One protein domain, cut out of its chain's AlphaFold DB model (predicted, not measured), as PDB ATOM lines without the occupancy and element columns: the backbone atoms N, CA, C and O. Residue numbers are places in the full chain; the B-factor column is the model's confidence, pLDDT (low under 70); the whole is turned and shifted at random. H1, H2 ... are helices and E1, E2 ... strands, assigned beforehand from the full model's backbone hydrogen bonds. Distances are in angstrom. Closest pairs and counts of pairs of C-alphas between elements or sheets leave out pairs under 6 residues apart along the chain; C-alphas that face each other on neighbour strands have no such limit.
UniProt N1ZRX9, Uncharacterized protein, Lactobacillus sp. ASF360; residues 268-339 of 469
ATOM      1  N   HIS A 268      -6.468 -16.013 -27.923       90.06
ATOM      2  CA  HIS A 268      -6.358 -14.641 -27.469       90.06
ATOM      3  C   HIS A 268      -6.866 -14.497 -26.028       90.06
ATOM      4  O   HIS A 268      -7.841 -15.145 -25.640       90.06
ATOM      5  N   ARG A 269      -6.218 -13.646 -25.221       90.19
ATOM      6  CA  ARG A 269      -6.664 -13.308 -23.858       90.19
ATOM      7  C   ARG A 269      -6.509 -11.819 -23.591       90.19
ATOM      8  O   ARG A 269      -5.418 -11.280 -23.749       90.19
ATOM      9  N   LEU A 270      -7.565 -11.182 -23.087       86.38
ATOM     10  CA  LEU A 270      -7.526  -9.758 -22.741       86.38
ATOM     11  C   LEU A 270      -6.621  -9.507 -21.524       86.38
ATOM     12  O   LEU A 270      -6.727 -10.190 -20.498       86.38
ATOM     13  N   GLY A 271      -5.751  -8.499 -21.632       76.56
ATOM     14  CA  GLY A 271      -4.773  -8.134 -20.598       76.56
ATOM     15  C   GLY A 271      -5.272  -7.212 -19.480       76.56
ATOM     16  O   GLY A 271      -4.579  -7.042 -18.464       76.56
ATOM     17  N   PHE A 272      -6.452  -6.614 -19.644       78.19
ATOM     18  CA  PHE A 272      -7.036  -5.659 -18.698       78.19
ATOM     19  C   PHE A 272      -7.971  -6.343 -17.687       78.19
ATOM     20  O   PHE A 272      -7.950  -7.559 -17.548       78.19
ATOM     21  N   GLN A 273      -8.701  -5.574 -16.881       77.44
ATOM     22  CA  GLN A 273      -9.707  -6.106 -15.956       77.44
ATOM     23  C   GLN A 273     -11.102  -5.745 -16.443       77.44
ATOM     24  O   GLN A 273     -11.331  -4.596 -16.804       77.44
ATOM     25  N   GLY A 274     -12.036  -6.686 -16.366       84.94
ATOM     26  CA  GLY A 274     -13.416  -6.474 -16.789       84.94
ATOM     27  C   GLY A 274     -13.807  -7.470 -17.865       84.94
ATOM     28  O   GLY A 274     -13.360  -8.617 -17.836       84.94
ATOM     29  N   TYR A 275     -14.647  -7.025 -18.788       90.19
ATOM     30  CA  TYR A 275     -15.147  -7.829 -19.891       90.19
ATOM     31  C   TYR A 275     -15.329  -6.966 -21.137       90.19
ATOM     32  O   TYR A 275     -15.444  -5.743 -21.043       90.19
ATOM     33  N   VAL A 276     -15.410  -7.628 -22.284       92.00
ATOM     34  CA  VAL A 276     -15.901  -7.058 -23.546       92.00
ATOM     35  C   VAL A 276     -17.245  -7.686 -23.878       92.00
ATOM     36  O   VAL A 276     -17.544  -8.805 -23.452       92.00
ATOM     37  N   ALA A 277     -18.099  -6.952 -24.580       95.50
ATOM     38  CA  ALA A 277     -19.400  -7.464 -24.977       95.50
ATOM     39  C   ALA A 277     -19.270  -8.357 -26.217       95.50
ATOM     40  O   ALA A 277     -18.545  -8.027 -27.152       95.50
ATOM     41  N   ALA A 278     -20.021  -9.457 -26.234       96.25
ATOM     42  CA  ALA A 278     -20.221 -10.265 -27.426       96.25
ATOM     43  C   ALA A 278     -21.661 -10.126 -27.933       96.25
ATOM     44  O   ALA A 278     -22.624 -10.022 -27.162       96.25
ATOM     45  N   TYR A 279     -21.796 -10.133 -29.251       97.94
ATOM     46  CA  TYR A 279     -23.003  -9.771 -29.974       97.94
ATOM     47  C   TYR A 279     -23.432 -10.886 -30.927       97.94
ATOM     48  O   TYR A 279     -22.608 -11.642 -31.439       97.94
ATOM     49  N   ARG A 280     -24.738 -10.953 -31.192       97.50
ATOM     50  CA  ARG A 280     -25.311 -11.625 -32.361       97.50
ATOM     51  C   ARG A 280     -25.745 -10.569 -33.356       97.50
ATOM     52  O   ARG A 280     -26.346  -9.573 -32.955       97.50
ATOM     53  N   ILE A 281     -25.489 -10.831 -34.632       96.19
ATOM     54  CA  ILE A 281     -25.890  -9.952 -35.727       96.19
ATOM     55  C   ILE A 281     -26.899 -10.698 -36.601       96.19
ATOM     56  O   ILE A 281     -26.671 -11.842 -37.005       96.19
ATOM     57  N   LYS A 282     -28.056 -10.083 -36.856       93.44
ATOM     58  CA  LYS A 282     -29.083 -10.599 -37.773       93.44
ATOM     59  C   LYS A 282     -29.562  -9.466 -38.670       93.44
ATOM     60  O   LYS A 282     -30.321  -8.603 -38.240       93.44
ATOM     61  N   GLY A 283     -29.111  -9.462 -39.921       87.75
ATOM     62  CA  GLY A 283     -29.331  -8.316 -40.800       87.75
ATOM     63  C   GLY A 283     -28.668  -7.071 -40.208       87.75
ATOM     64  O   GLY A 283     -27.453  -7.049 -40.050       87.75
ATOM     65  N   GLN A 284     -29.467  -6.063 -39.859       86.50
ATOM     66  CA  GLN A 284     -28.991  -4.799 -39.277       86.50
ATOM     67  C   GLN A 284     -29.137  -4.746 -37.746       86.50
ATOM     68  O   GLN A 284     -28.704  -3.787 -37.107       86.50
ATOM     69  N   GLU A 285     -29.755  -5.767 -37.146       93.56
ATOM     70  CA  GLU A 285     -29.937  -5.839 -35.703       93.56
ATOM     71  C   GLU A 285     -28.685  -6.403 -35.037       93.56
ATOM     72  O   GLU A 285     -28.267  -7.536 -35.307       93.56
ATOM     73  N   VAL A 286     -28.121  -5.618 -34.121       96.44
ATOM     74  CA  VAL A 286     -27.000  -6.013 -33.269       96.44
ATOM     75  C   VAL A 286     -27.519  -6.187 -31.847       96.44
ATOM     76  O   VAL A 286     -27.935  -5.232 -31.197       96.44
ATOM     77  N   THR A 287     -27.504  -7.419 -31.341       97.44
ATOM     78  CA  THR A 287     -27.962  -7.733 -29.981       97.44
ATOM     79  C   THR A 287     -26.788  -8.191 -29.134       97.44
ATOM     80  O   THR A 287     -26.130  -9.173 -29.473       97.44
ATOM     81  N   LYS A 288     -26.535  -7.524 -28.005       97.00
ATOM     82  CA  LYS A 288     -25.590  -8.019 -26.998       97.00
ATOM     83  C   LYS A 288     -26.153  -9.296 -26.375       97.00
ATOM     84  O   LYS A 288     -27.266  -9.279 -25.857       97.00
ATOM     85  N   VAL A 289     -25.389 -10.382 -26.413       94.62
ATOM     86  CA  VAL A 289     -25.840 -11.696 -25.920       94.62
ATOM     87  C   VAL A 289     -24.946 -12.300 -24.855       94.62
ATOM     88  O   VAL A 289     -25.403 -13.184 -24.139       94.62
ATOM     89  N   ASP A 290     -23.694 -11.854 -24.757       93.12
ATOM     90  CA  ASP A 290     -22.731 -12.440 -23.831       93.12
ATOM     91  C   ASP A 290     -21.629 -11.438 -23.452       93.12
ATOM     92  O   ASP A 290     -21.589 -10.296 -23.934       93.12
ATOM     93  N   GLN A 291     -20.743 -11.862 -22.557       93.12
ATOM     94  CA  GLN A 291     -19.573 -11.130 -22.096       93.12
ATOM     95  C   GLN A 291     -18.364 -12.060 -22.102       93.12
ATOM     96  O   GLN A 291     -18.417 -13.139 -21.524       93.12
ATOM     97  N   ILE A 292     -17.261 -11.618 -22.704       91.06
ATOM     98  CA  ILE A 292     -15.982 -12.328 -22.614       91.06
ATOM     99  C   ILE A 292     -15.142 -11.627 -21.558       91.06
ATOM    100  O   ILE A 292     -14.767 -10.460 -21.715       91.06
ATOM    101  N   TYR A 293     -14.876 -12.320 -20.455       87.50
ATOM    102  CA  TYR A 293     -14.130 -11.756 -19.341       87.50
ATOM    103  C   TYR A 293     -12.635 -11.758 -19.624       87.50
ATOM    104  O   TYR A 293     -12.084 -12.606 -20.328       87.50
ATOM    105  N   ALA A 294     -11.936 -10.804 -19.021       82.06
ATOM    106  CA  ALA A 294     -10.493 -10.804 -19.073       82.06
ATOM    107  C   ALA A 294      -9.920 -12.121 -18.545       82.06
ATOM    108  O   ALA A 294     -10.452 -12.736 -17.622       82.06
ATOM    109  N   GLY A 295      -8.809 -12.559 -19.131       78.38
ATOM    110  CA  GLY A 295      -8.219 -13.851 -18.809       78.38
ATOM    111  C   GLY A 295      -8.999 -15.061 -19.322       78.38
ATOM    112  O   GLY A 295      -8.393 -16.129 -19.345       78.38
ATOM    113  N   GLU A 296     -10.246 -14.939 -19.791       86.62
ATOM    114  CA  GLU A 296     -10.883 -15.974 -20.610       86.62
ATOM    115  C   GLU A 296     -10.212 -16.022 -21.981       86.62
ATOM    116  O   GLU A 296      -9.675 -15.033 -22.483       86.62
ATOM    117  N   GLY A 297     -10.127 -17.230 -22.526       89.81
ATOM    118  CA  GLY A 297      -9.483 -17.464 -23.807       89.81
ATOM    119  C   GLY A 297     -10.539 -17.445 -24.890       89.81
ATOM    120  O   GLY A 297     -11.565 -18.103 -24.737       89.81
ATOM    121  N   PHE A 298     -10.280 -16.739 -25.980       93.44
ATOM    122  CA  PHE A 298     -11.134 -16.760 -27.158       93.44
ATOM    123  C   PHE A 298     -10.294 -16.783 -28.430       93.44
ATOM    124  O   PHE A 298      -9.105 -16.487 -28.422       93.44
ATOM    125  N   TYR A 299     -10.914 -17.172 -29.527       94.25
ATOM    126  CA  TYR A 299     -10.331 -17.267 -30.850       94.25
ATOM    127  C   TYR A 299     -10.910 -16.156 -31.712       94.25
ATOM    128  O   TYR A 299     -12.117 -15.903 -31.670       94.25
ATOM    129  N   ILE A 300     -10.041 -15.500 -32.475       93.81
ATOM    130  CA  ILE A 300     -10.417 -14.444 -33.410       93.81
ATOM    131  C   ILE A 300     -10.588 -15.085 -34.780       93.81
ATOM    132  O   ILE A 300      -9.678 -15.752 -35.272       93.81
ATOM    133  N   GLY A 301     -11.767 -14.918 -35.361       93.31
ATOM    134  CA  GLY A 301     -12.126 -15.466 -36.656       93.31
ATOM    135  C   GLY A 301     -11.631 -14.613 -37.816       93.31
ATOM    136  O   GLY A 301     -11.263 -13.443 -37.675       93.31
ATOM    137  N   LYS A 302     -11.655 -15.218 -38.999       92.00
ATOM    138  CA  LYS A 302     -11.313 -14.552 -40.258       92.00
ATOM    139  C   LYS A 302     -12.374 -13.563 -40.755       92.00
ATOM    140  O   LYS A 302     -12.028 -12.642 -41.485       92.00
ATOM    141  N   ASP A 303     -13.629 -13.728 -40.354       93.69
ATOM    142  CA  ASP A 303     -14.747 -12.968 -40.913       93.69
ATOM    143  C   ASP A 303     -15.022 -11.659 -40.150       93.69
ATOM    144  O   ASP A 303     -14.931 -11.613 -38.919       93.69
ATOM    145  N   THR A 304     -15.464 -10.631 -40.881       94.56
ATOM    146  CA  THR A 304     -15.825  -9.304 -40.350       94.56
ATOM    147  C   THR A 304     -17.156  -8.787 -40.908       94.56
ATOM    148  O   THR A 304     -17.558  -9.149 -42.008       94.56
ATOM    149  N   GLN A 305     -17.869  -7.934 -40.180       93.81
ATOM    150  CA  GLN A 305     -19.088  -7.279 -40.667       93.81
ATOM    151  C   GLN A 305     -19.118  -5.815 -40.253       93.81
ATOM    152  O   GLN A 305     -18.725  -5.484 -39.138       93.81
ATOM    153  N   ILE A 306     -19.616  -4.948 -41.134       92.88
ATOM    154  CA  ILE A 306     -19.883  -3.543 -40.819       92.88
ATOM    155  C   ILE A 306     -21.395  -3.366 -40.695       92.88
ATOM    156  O   ILE A 306     -22.138  -3.682 -41.625       92.88
ATOM    157  N   VAL A 307     -21.855  -2.903 -39.535       90.50
ATOM    158  CA  VAL A 307     -23.275  -2.656 -39.254       90.50
ATOM    159  C   VAL A 307     -23.405  -1.341 -38.497       90.50
ATOM    160  O   VAL A 307     -22.824  -1.189 -37.422       90.50
ATOM    161  N   ASN A 308     -24.191  -0.406 -39.041       86.44
ATOM    162  CA  ASN A 308     -24.439   0.920 -38.459       86.44
ATOM    163  C   ASN A 308     -23.120   1.642 -38.127       86.44
ATOM    164  O   ASN A 308     -22.861   1.961 -36.963       86.44
ATOM    165  N   GLY A 309     -22.232   1.749 -39.118       86.62
ATOM    166  CA  GLY A 309     -20.894   2.319 -38.973       86.62
ATOM    167  C   GLY A 309     -19.900   1.496 -38.145       86.62
ATOM    168  O   GLY A 309     -18.709   1.743 -38.235       86.62
ATOM    169  N   ASN A 310     -20.310   0.484 -37.377       91.06
ATOM    170  CA  ASN A 310     -19.407  -0.267 -36.500       91.06
ATOM    171  C   ASN A 310     -18.882  -1.536 -37.174       91.06
ATOM    172  O   ASN A 310     -19.657  -2.303 -37.746       91.06
ATOM    173  N   THR A 311     -17.577  -1.798 -37.064       94.25
ATOM    174  CA  THR A 311     -16.977  -3.053 -37.536       94.25
ATOM    175  C   THR A 311     -16.917  -4.083 -36.413       94.25
ATOM    176  O   THR A 311     -16.493  -3.801 -35.288       94.25
ATOM    177  N   TYR A 312     -17.336  -5.298 -36.744       95.62
ATOM    178  CA  TYR A 312     -17.394  -6.444 -35.860       95.62
ATOM    179  C   TYR A 312     -16.579  -7.598 -36.424       95.62
ATOM    180  O   TYR A 312     -16.742  -7.975 -37.579       95.62
ATOM    181  N   THR A 313     -15.787  -8.236 -35.573       95.62
ATOM    182  CA  THR A 313     -15.002  -9.423 -35.905       95.62
ATOM    183  C   THR A 313     -15.638 -10.657 -35.278       95.62
ATOM    184  O   THR A 313     -16.024 -10.642 -34.103       95.62
ATOM    185  N   ARG A 314     -15.753 -11.741 -36.053       95.75
ATOM    186  CA  ARG A 314     -16.290 -13.016 -35.561       95.75
ATOM    187  C   ARG A 314     -15.329 -13.622 -34.548       95.75
ATOM    188  O   ARG A 314     -14.120 -13.609 -34.764       95.75
ATOM    189  N   VAL A 315     -15.844 -14.185 -33.459       95.56
ATOM    190  CA  VAL A 315     -15.025 -14.828 -32.420       95.56
ATOM    191  C   VAL A 315     -15.659 -16.106 -31.884       95.56
ATOM    192  O   VAL A 315     -16.840 -16.368 -32.095       95.56
ATOM    193  N   SER A 316     -14.889 -16.912 -31.156       94.81
ATOM    194  CA  SER A 316     -15.411 -18.066 -30.412       94.81
ATOM    195  C   SER A 316     -14.614 -18.314 -29.139       94.81
ATOM    196  O   SER A 316     -13.396 -18.213 -29.140       94.81
ATOM    197  N   THR A 317     -15.267 -18.717 -28.053       93.56
ATOM    198  CA  THR A 317     -14.592 -19.209 -26.837       93.56
ATOM    199  C   THR A 317     -14.277 -20.709 -26.895       93.56
ATOM    200  O   THR A 317     -13.679 -21.249 -25.967       93.56
ATOM    201  N   LYS A 318     -14.665 -21.403 -27.977       93.81
ATOM    202  CA  LYS A 318     -14.553 -22.864 -28.102       93.81
ATOM    203  C   LYS A 318     -13.296 -23.302 -28.845       93.81
ATOM    204  O   LYS A 318     -12.502 -24.068 -28.311       93.81
ATOM    205  N   ALA A 319     -13.147 -22.859 -30.092       94.44
ATOM    206  CA  ALA A 319     -12.065 -23.273 -30.980       94.44
ATOM    207  C   ALA A 319     -11.897 -22.292 -32.147       94.44
ATOM    208  O   ALA A 319     -12.844 -21.612 -32.538       94.44
ATOM    209  N   GLN A 320     -10.712 -22.298 -32.765       94.69
ATOM    210  CA  GLN A 320     -10.438 -21.517 -33.974       94.69
ATOM    211  C   GLN A 320     -11.371 -21.904 -35.131       94.69
ATOM    212  O   GLN A 320     -11.931 -21.037 -35.787       94.69
ATOM    213  N   THR A 321     -11.615 -23.202 -35.333       94.88
ATOM    214  CA  THR A 321     -12.516 -23.693 -36.389       94.88
ATOM    215  C   THR A 321     -13.955 -23.209 -36.222       94.88
ATOM    216  O   THR A 321     -14.647 -23.032 -37.216       94.88
ATOM    217  N   ASP A 322     -14.401 -22.969 -34.985       95.69
ATOM    218  CA  ASP A 322     -15.716 -22.393 -34.686       95.69
ATOM    219  C   ASP A 322     -15.720 -20.869 -34.900       95.69
ATOM    220  O   ASP A 322     -16.687 -20.325 -35.422       95.69
ATOM    221  N   ALA A 323     -14.621 -20.176 -34.577       95.19
ATOM    222  CA  ALA A 323     -14.449 -18.755 -34.898       95.19
ATOM    223  C   ALA A 323     -14.396 -18.491 -36.412       95.19
ATOM    224  O   ALA A 323     -14.832 -17.434 -36.849       95.19
ATOM    225  N   ASP A 324     -13.916 -19.447 -37.209       93.19
ATOM    226  CA  ASP A 324     -13.850 -19.352 -38.675       93.19
ATOM    227  C   ASP A 324     -15.085 -19.929 -39.390       93.19
ATOM    228  O   ASP A 324     -15.158 -19.908 -40.622       93.19
ATOM    229  N   ASN A 325     -16.051 -20.470 -38.640       94.12
ATOM    230  CA  ASN A 325     -17.261 -21.063 -39.194       94.12
ATOM    231  C   ASN A 325     -18.324 -19.989 -39.449       94.12
ATOM    232  O   ASN A 325     -18.765 -19.300 -38.528       94.12
ATOM    233  N   SER A 326     -18.826 -19.925 -40.684       92.19
ATOM    234  CA  SER A 326     -19.869 -18.983 -41.098       92.19
ATOM    235  C   SER A 326     -21.198 -19.147 -40.341       92.19
ATOM    236  O   SER A 326     -21.977 -18.195 -40.272       92.19
ATOM    237  N   SER A 327     -21.438 -20.304 -39.718       94.50
ATOM    238  CA  SER A 327     -22.612 -20.579 -38.875       94.50
ATOM    239  C   SER A 327     -22.494 -20.022 -37.448       94.50
ATOM    240  O   SER A 327     -23.507 -19.869 -36.766       94.50
ATOM    241  N   ASN A 328     -21.284 -19.707 -36.969       95.69
ATOM    242  CA  ASN A 328     -21.089 -19.112 -35.648       95.69
ATOM    243  C   ASN A 328     -21.442 -17.621 -35.680       95.69
ATOM    244  O   ASN A 328     -20.729 -16.824 -36.276       95.69
ATOM    245  N   ASN A 329     -22.516 -17.222 -35.007       96.25
ATOM    246  CA  ASN A 329     -22.980 -15.836 -34.979       96.25
ATOM    247  C   ASN A 329     -22.525 -15.083 -33.714       96.25
ATOM    248  O   ASN A 329     -23.323 -14.383 -33.098       96.25
ATOM    249  N   THR A 330     -21.283 -15.280 -33.275       97.25
ATOM    250  CA  THR A 330     -20.718 -14.569 -32.119       97.25
ATOM    251  C   THR A 330     -19.706 -13.544 -32.606       97.25
ATOM    252  O   THR A 330     -18.713 -13.894 -33.240       97.25
ATOM    253  N   TRP A 331     -19.962 -12.279 -32.296       97.06
ATOM    254  CA  TRP A 331     -19.202 -11.137 -32.792       97.06
ATOM    255  C   TRP A 331     -18.727 -10.257 -31.644       97.06
ATOM    256  O   TRP A 331     -19.396 -10.153 -30.620       97.06
ATOM    257  N   MET A 332     -17.605  -9.576 -31.827       95.75
ATOM    258  CA  MET A 332     -17.153  -8.494 -30.950       95.75
ATOM    259  C   MET A 332     -16.806  -7.281 -31.793       95.75
ATOM    260  O   MET A 332     -16.458  -7.440 -32.961       95.75
ATOM    261  N   LEU A 333     -16.870  -6.082 -31.215       95.06
ATOM    262  CA  LEU A 333     -16.347  -4.898 -31.892       95.06
ATOM    263  C   LEU A 333     -14.876  -5.138 -32.234       95.06
ATOM    264  O   LEU A 333     -14.093  -5.549 -31.375       95.06
ATOM    265  N   THR A 334     -14.478  -4.873 -33.476       93.69
ATOM    266  CA  THR A 334     -13.090  -5.082 -33.917       93.69
ATOM    267  C   THR A 334     -12.114  -4.249 -33.080       93.69
ATOM    268  O   THR A 334     -10.988  -4.678 -32.823       93.69
ATOM    269  N   ASN A 335     -12.572  -3.106 -32.557       91.69
ATOM    270  CA  ASN A 335     -11.809  -2.295 -31.615       91.69
ATOM    271  C   ASN A 335     -11.449  -3.043 -30.318       91.69
ATOM    272  O   ASN A 335     -10.321  -2.942 -29.844       91.69
ATOM    273  N   ASP A 336     -12.365  -3.847 -29.780       91.44
ATOM    274  CA  ASP A 336     -12.121  -4.639 -28.571       91.44
ATOM    275  C   ASP A 336     -11.160  -5.802 -28.847       91.44
ATOM    276  O   ASP A 336     -10.311  -6.140 -28.016       91.44
ATOM    277  N   VAL A 337     -11.250  -6.376 -30.050       89.75
ATOM    278  CA  VAL A 337     -10.409  -7.487 -30.516       89.75
ATOM    279  C   VAL A 337      -8.948  -7.079 -30.708       89.75
ATOM    280  O   VAL A 337      -8.056  -7.906 -30.527       89.75
ATOM    281  N   MET A 338      -8.680  -5.812 -31.037       85.25
ATOM    282  CA  MET A 338      -7.313  -5.320 -31.238       85.25
ATOM    283  C   MET A 338      -6.501  -5.233 -29.936       85.25
ATOM    284  O   MET A 338      -5.287  -5.021 -29.985       85.25
ATOM    285  N   THR A 339      -7.156  -5.345 -28.774       82.75
ATOM    286  CA  THR A 339      -6.474  -5.329 -27.476       82.75
ATOM    287  C   THR A 339      -5.315  -6.328 -27.506       82.75
ATOM    288  O   THR A 339      -5.544  -7.485 -27.833       82.75
TER     289      THR A 339
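This is residues 268 to 339 of the 469 residues of an uncharacterized protein of Lactobacillus sp. ASF360 (UniProt N1ZRX9). This is a small sandwich of two sheets partly face to face with their strands crossed: the long hairpin E1 and E2 packs across a three-stranded sheet of E3, E4 and E5, with E1 next to E5. E3 bends sharply, and the short helices H1 and H2 sit on opposite faces of the three-stranded sheet. The printed part has 72 residues, with two named helices and five named strands in the order E1 E2 E3 E4 H1 E5 H2; the class is mostly strand, and both sheets, of order E1 - E2 and E3 - E4 - E5, are antiparallel. The whole is compact, with a radius of gyration of the C-alphas of 11.2 A, and rounded, spanning 31 by 24 by 19 A.

Start at C-alpha 268 at (-6.358, -14.641, -27.469) and go on to C-alpha 275 at (-15.147, -7.829, -19.891), where strand E1 begins; it runs to residue 282, 22.8 A on. E2, residues 285 to 293, measures 23.5 A. E3, residues 297 to 307, measures 25.5 A and bends by 80 degrees at residue 302. E4, residues 310 to 316, measures 19.2 A. Then find helix H1 at residues 320 to 323, strand E5 at residues 331 to 333, and helix H2 at residues 334 to 337, ending at C-alpha 337 at (-10.409, -7.487, -30.516).

In the larger sheet E4 is the inner strand. E3 and E4 are antiparallel neighbours and form a hairpin: look at N 301 and O 314, which are within hydrogen-bond range at 2.8 A. Between E4 and E5, N 313 and O 332 are 2.8 A apart. Residues 268 to 269 pair with residues 297 to 298 of E3, antiparallel. The other sheet is the hairpin E1 and E2, where N 278 and O 290 are 2.9 A apart. The two sheets form a sandwich, two sheets face to face, with best planes 42 degrees apart and strands at 49 degrees; the closest C-alphas of E1 and E5 are those of Tyr 279 and Trp 331, 4.9 A apart. H1 is on the larger sheet, over E3, at a height of 5.8 A; its closest C-alphas to E3 are those of Gly 301 and Ala 323, 4.4 A apart. H2 is on the opposite face at a height of 5.1 A, over none of the strands. Both helices are too short for an O i to N i+4 pair.

The two C-alphas farthest apart are those of Gly 271 and Gly 283, at 31.8 A. The printed part has no cut. No link is long; H1 to E5, with 7 residues, is short. The mean pLDDT of the printed part is 91.9, and no printed residue is under 70.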